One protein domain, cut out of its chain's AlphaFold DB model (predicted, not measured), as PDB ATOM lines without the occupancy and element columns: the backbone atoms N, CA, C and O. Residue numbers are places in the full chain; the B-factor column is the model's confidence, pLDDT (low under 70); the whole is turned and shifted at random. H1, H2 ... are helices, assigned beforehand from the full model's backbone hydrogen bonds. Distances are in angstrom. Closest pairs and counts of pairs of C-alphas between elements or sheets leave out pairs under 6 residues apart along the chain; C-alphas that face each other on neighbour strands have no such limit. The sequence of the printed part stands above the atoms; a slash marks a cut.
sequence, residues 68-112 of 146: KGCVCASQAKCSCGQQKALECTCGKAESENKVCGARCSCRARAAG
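What this domain is: This is residues 68 to 112 of the 146 residues of an uncharacterized protein of Monilinia fructigena (UniProt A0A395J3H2). The domain has little regular structure: it is mostly a looping chain that runs from short helix H1 near one end of the long axis to short helix H2 toward the other, then folds back through residues 97 to 112. The printed part has 45 residues, with two named helices, H1 then H2, and no named strand. The class is all helix, though the named elements hold only 9 residues. It is compact, with a radius of gyration of the C-alphas of 10.1 A, and spans 30 by 22 by 14 A.

How they stand to each other: H1, residues 71 to 75, and H2, residues 93 to 96, are apart. In H1 the O i to N i+4 pair is within hydrogen-bond range; H2 is too short for such a pair, but its one O i to N i+3 pair is within range.

Where its parts are: H1 is 6.4 A long and begins at C-alpha 71, (47.505, 95.115, 73.871). H2 is 5.0 A long and ends at C-alpha 96, (43.866, 78.730, 83.376).

The domain as a whole: The C-alphas of Lys 68 and Gly 91 are the two farthest apart, 31.6 A. The printed part has no cut. The link from H1 to H2 is long, 17 residues. Mean pLDDT of the printed part is 74.6; 17 residues are under 70, among them 99 to 104 and 108 to 112.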
ATOM      1  N   LYS A  68      56.401  98.258  73.010       58.59
ATOM      2  CA  LYS A  68      55.010  98.340  73.442       58.59
ATOM      3  C   LYS A  68      54.404  96.936  73.374       58.59
ATOM      4  O   LYS A  68      53.994  96.488  72.305       58.59
ATOM      5  N   GLY A  69      54.384  96.232  74.506       62.59
ATOM      6  CA  GLY A  69      53.810  94.889  74.611       62.59
ATOM      7  C   GLY A  69      52.420  94.774  73.964       62.59
ATOM      8  O   GLY A  69      51.672  95.746  73.858       62.59
ATOM      9  N   CYS A  70      52.069  93.570  73.509       67.56
ATOM     10  CA  CYS A  70      50.796  93.318  72.834       67.56
ATOM     11  C   CYS A  70      49.618  93.777  73.714       67.56
ATOM     12  O   CYS A  70      49.512  93.341  74.859       67.56
ATOM     13  N   VAL A  71      48.707  94.598  73.172       70.75
ATOM     14  CA  VAL A  71      47.505  95.115  73.871       70.75
ATOM     15  C   VAL A  71      46.731  93.995  74.581       70.75
ATOM     16  O   VAL A  71      46.225  94.161  75.688       70.75
ATOM     17  N   CYS A  72      46.728  92.813  73.970       68.56
ATOM     18  CA  CYS A  72      46.179  91.584  74.514       68.56
ATOM     19  C   CYS A  72      46.781  91.135  75.850       68.56
ATOM     20  O   CYS A  72      46.048  90.679  76.719       68.56
ATOM     21  N   ALA A  73      48.102  91.234  76.024       66.81
ATOM     22  CA  ALA A  73      48.761  90.862  77.273       66.81
ATOM     23  C   ALA A  73      48.369  91.824  78.404       66.81
ATOM     24  O   ALA A  73      48.168  91.399  79.537       66.81
ATOM     25  N   SER A  74      48.174  93.103  78.075       71.81
ATOM     26  CA  SER A  74      47.744  94.131  79.027       71.81
ATOM     27  C   SER A  74      46.286  93.975  79.469       71.81
ATOM     28  O   SER A  74      45.938  94.374  80.579       71.81
ATOM     29  N   GLN A  75      45.428  93.405  78.618       75.12
ATOM     30  CA  GLN A  75      43.984  93.270  78.862       75.12
ATOM     31  C   GLN A  75      43.548  91.855  79.276       75.12
ATOM     32  O   GLN A  75      42.395  91.657  79.662       75.12
ATOM     33  N   ALA A  76      44.431  90.857  79.206       76.12
ATOM     34  CA  ALA A  76      44.083  89.479  79.526       76.12
ATOM     35  C   ALA A  76      43.800  89.300  81.028       76.12
ATOM     36  O   ALA A  76      44.694  89.401  81.867       76.12
ATOM     37  N   LYS A  77      42.548  88.970  81.359       83.06
ATOM     38  CA  LYS A  77      42.102  88.617  82.716       83.06
ATOM     39  C   LYS A  77      41.828  87.118  82.832       83.06
ATOM     40  O   LYS A  77      41.561  86.461  81.828       83.06
ATOM     41  N   CYS A  78      41.889  86.580  84.040       84.75
ATOM     42  CA  CYS A  78      41.380  85.251  84.384       84.75
ATOM     43  C   CYS A  78      39.858  85.191  84.154       84.75
ATOM     44  O   CYS A  78      39.204  86.235  84.206       84.75
ATOM     45  N   SER A  79      39.265  84.014  83.928       82.19
ATOM     46  CA  SER A  79      37.807  83.908  83.727       82.19
ATOM     47  C   SER A  79      36.993  84.367  84.941       82.19
ATOM     48  O   SER A  79      35.831  84.733  84.799       82.19
ATOM     49  N   CYS A  80      37.602  84.419  86.129       82.44
ATOM     50  CA  CYS A  80      36.999  85.011  87.324       82.44
ATOM     51  C   CYS A  80      37.011  86.555  87.344       82.44
ATOM     52  O   CYS A  80      36.406  87.155  88.225       82.44
ATOM     53  N   GLY A  81      37.738  87.211  86.433       83.88
ATOM     54  CA  GLY A  81      37.823  88.671  86.306       83.88
ATOM     55  C   GLY A  81      38.669  89.401  87.359       83.88
ATOM     56  O   GLY A  81      38.955  90.582  87.169       83.88
ATOM     57  N   GLN A  82      39.099  88.722  88.428       84.12
ATOM     58  CA  GLN A  82      39.797  89.339  89.565       84.12
ATOM     59  C   GLN A  82      41.290  89.585  89.313       84.12
ATOM     60  O   GLN A  82      41.840  90.571  89.794       84.12
ATOM     61  N   GLN A  83      41.952  88.702  88.560       83.88
ATOM     62  CA  GLN A  83      43.400  88.761  88.330       83.88
ATOM     63  C   GLN A  83      43.756  88.647  86.849       83.88
ATOM     64  O   GLN A  83      42.913  88.322  86.006       83.88
ATOM     65  N   LYS A  84      45.017  88.948  86.529       82.56
ATOM     66  CA  LYS A  84      45.562  88.808  85.177       82.56
ATOM     67  C   LYS A  84      45.619  87.335  84.773       82.56
ATOM     68  O   LYS A  84      45.719  86.445  85.618       82.56
ATOM     69  N   ALA A  85      45.511  87.072  83.473       77.25
ATOM     70  CA  ALA A  85      45.711  85.725  82.949       77.25
ATOM     71  C   ALA A  85      47.119  85.224  83.321       77.25
ATOM     72  O   ALA A  85      48.064  86.007  83.260       77.25
ATOM     73  N   LEU A  86      47.246  83.940  83.674       77.94
ATOM     74  CA  LEU A  86      48.480  83.286  84.149       77.94
ATOM     75  C   LEU A  86      48.958  83.659  85.561       77.94
ATOM     76  O   LEU A  86      49.886  83.028  86.056       77.94
ATOM     77  N   GLU A  87      48.316  84.619  86.224       83.25
ATOM     78  CA  GLU A  87      48.631  85.031  87.602       83.25
ATOM     79  C   GLU A  87      47.413  84.881  88.525       83.25
ATOM     80  O   GLU A  87      47.283  85.566  89.535       83.25
ATOM     81  N   CYS A  88      46.469  84.020  88.150       86.06
ATOM     82  CA  CYS A  88      45.213  83.862  88.866       86.06
ATOM     83  C   CYS A  88      45.368  82.896  90.043       86.06
ATOM     84  O   CYS A  88      45.984  81.848  89.899       86.06
ATOM     85  N   THR A  89      44.766  83.198  91.190       90.62
ATOM     86  CA  THR A  89      44.798  82.331  92.389       90.62
ATOM     87  C   THR A  89      43.452  81.671  92.706       90.62
ATOM     88  O   THR A  89      43.295  81.028  93.739       90.62
ATOM     89  N   CYS A  90      42.458  81.804  91.820       89.25
ATOM     90  CA  CYS A  90      41.142  81.185  92.016       89.25
ATOM     91  C   CYS A  90      41.172  79.662  91.778       89.25
ATOM     92  O   CYS A  90      42.125  79.140  91.213       89.25
ATOM     93  N   GLY A  91      40.096  78.938  92.109       87.44
ATOM     94  CA  GLY A  91      40.026  77.477  91.914       87.44
ATOM     95  C   GLY A  91      40.200  76.989  90.465       87.44
ATOM     96  O   GLY A  91      40.428  75.809  90.236       87.44
ATOM     97  N   LYS A  92      40.131  77.885  89.471       81.94
ATOM     98  CA  LYS A  92      40.401  77.575  88.055       81.94
ATOM     99  C   LYS A  92      41.866  77.794  87.656       81.94
ATOM    100  O   LYS A  92      42.240  77.485  86.527       81.94
ATOM    101  N   ALA A  93      42.701  78.295  88.570       84.44
ATOM    102  CA  ALA A  93      44.112  78.601  88.347       84.44
ATOM    103  C   ALA A  93      44.893  77.412  87.784       84.44
ATOM    104  O   ALA A  93      45.702  77.589  86.879       84.44
ATOM    105  N   GLU A  94      44.623  76.193  88.251       83.06
ATOM    106  CA  GLU A  94      45.333  75.001  87.777       83.06
ATOM    107  C   GLU A  94      45.148  74.742  86.279       83.06
ATOM    108  O   GLU A  94      46.057  74.223  85.635       83.06
ATOM    109  N   SER A  95      43.999  75.136  85.724       79.00
ATOM    110  CA  SER A  95      43.684  74.983  84.300       79.00
ATOM    111  C   SER A  95      43.950  76.260  83.499       79.00
ATOM    112  O   SER A  95      44.373  76.184  82.353       79.00
ATOM    113  N   GLU A  96      43.741  77.444  84.082       78.19
ATOM    114  CA  GLU A  96      43.866  78.730  83.376       78.19
ATOM    115  C   GLU A  96      45.272  79.338  83.435       78.19
ATOM    116  O   GLU A  96      45.662  80.077  82.529       78.19
ATOM    117  N   ASN A  97      46.062  79.015  84.465       80.06
ATOM    118  CA  ASN A  97      47.473  79.408  84.516       80.06
ATOM    119  C   ASN A  97      48.366  78.455  83.720       80.06
ATOM    120  O   ASN A  97      49.505  78.791  83.396       80.06
ATOM    121  N   LYS A  98      47.857  77.272  83.371       75.56
ATOM    122  CA  LYS A  98      48.550  76.329  82.499       75.56
ATOM    123  C   LYS A  98      48.107  76.558  81.065       75.56
ATOM    124  O   LYS A  98      47.016  76.188  80.659       75.56
ATOM    125  N   VAL A  99      48.985  77.155  80.269       66.12
ATOM    126  CA  VAL A  99      48.764  77.272  78.825       66.12
ATOM    127  C   VAL A  99      49.626  76.235  78.119       66.12
ATOM    128  O   VAL A  99      50.844  76.395  78.023       66.12
ATOM    129  N   CYS A 100      48.971  75.185  77.630       57.56
ATOM    130  CA  CYS A 100      49.561  74.141  76.799       57.56
ATOM    131  C   CYS A 100      49.289  74.427  75.313       57.56
ATOM    132  O   CYS A 100      48.212  74.898  74.956       57.56
ATOM    133  N   GLY A 101      50.263  74.131  74.446       66.44
ATOM    134  CA  GLY A 101      50.121  74.252  72.989       66.44
ATOM    135  C   GLY A 101      50.421  75.640  72.409       66.44
ATOM    136  O   GLY A 101      51.124  76.459  73.013       66.44
ATOM    137  N   ALA A 102      49.921  75.884  71.193       61.16
ATOM    138  CA  ALA A 102      50.066  77.159  70.496       61.16
ATOM    139  C   ALA A 102      49.443  78.289  71.328       61.16
ATOM    140  O   ALA A 102      48.384  78.125  71.932       61.16
ATOM    141  N   ARG A 103      50.107  79.444  71.383       68.62
ATOM    142  CA  ARG A 103      49.664  80.602  72.172       68.62
ATOM    143  C   ARG A 103      49.208  81.718  71.245       68.62
ATOM    144  O   ARG A 103      49.686  81.812  70.119       68.62
ATOM    145  N   CYS A 104      48.355  82.612  71.744       67.62
ATOM    146  CA  CYS A 104      48.131  83.893  71.069       67.62
ATOM    147  C   CYS A 104      49.471  84.616  70.840       67.62
ATOM    148  O   CYS A 104      50.416  84.429  71.613       67.62
ATOM    149  N   SER A 105      49.527  85.545  69.881       70.56
ATOM    150  CA  SER A 105      50.679  86.451  69.689       70.56
ATOM    151  C   SER A 105      51.096  87.161  70.984       70.56
ATOM    152  O   SER A 105      52.253  87.510  71.187       70.56
ATOM    153  N   CYS A 106      50.140  87.311  71.899       66.06
ATOM    154  CA  CYS A 106      50.287  87.907  73.214       66.06
ATOM    155  C   CYS A 106      50.862  87.000  74.303       66.06
ATOM    156  O   CYS A 106      51.155  87.466  75.398       66.06
ATOM    157  N   ARG A 107      50.945  85.698  74.039       71.00
ATOM    158  CA  ARG A 107      51.284  84.626  74.976       71.00
ATOM    159  C   ARG A 107      50.479  84.606  76.278       71.00
ATOM    160  O   ARG A 107      50.796  83.783  77.117       71.00
ATOM    161  N   ALA A 108      49.437  85.411  76.462       67.31
ATOM    162  CA  ALA A 108      48.640  85.409  77.688       67.31
ATOM    163  C   ALA A 108      47.639  84.241  77.762       67.31
ATOM    164  O   ALA A 108      47.175  83.898  78.844       67.31
ATOM    165  N   ARG A 109      47.297  83.627  76.620       68.19
ATOM    166  CA  ARG A 109      46.316  82.537  76.503       68.19
ATOM    167  C   ARG A 109      46.681  81.564  75.376       68.19
ATOM    168  O   ARG A 109      47.550  81.868  74.551       68.19
ATOM    169  N   ALA A 110      45.998  80.420  75.343       66.88
ATOM    170  CA  ALA A 110      46.048  79.476  74.229       66.88
ATOM    171  C   ALA A 110      45.588  80.132  72.911       66.88
ATOM    172  O   ALA A 110      44.826  81.107  72.913       66.88
ATOM    173  N   ALA A 111      46.078  79.614  71.787       58.88
ATOM    174  CA  ALA A 111      45.641  79.998  70.451       58.88
ATOM    175  C   ALA A 111      44.124  79.762  70.313       58.88
ATOM    176  O   ALA A 111      43.595  78.791  70.842       58.88
ATOM    177  N   GLY A 112      43.411  80.695  69.675       60.69
ATOM    178  CA  GLY A 112      41.944  80.663  69.548       60.69
ATOM    179  C   GLY A 112      41.164  81.324  70.697       60.69
ATOM    180  O   GLY A 112      40.149  81.964  70.441       60.69
TER     181      GLY A 112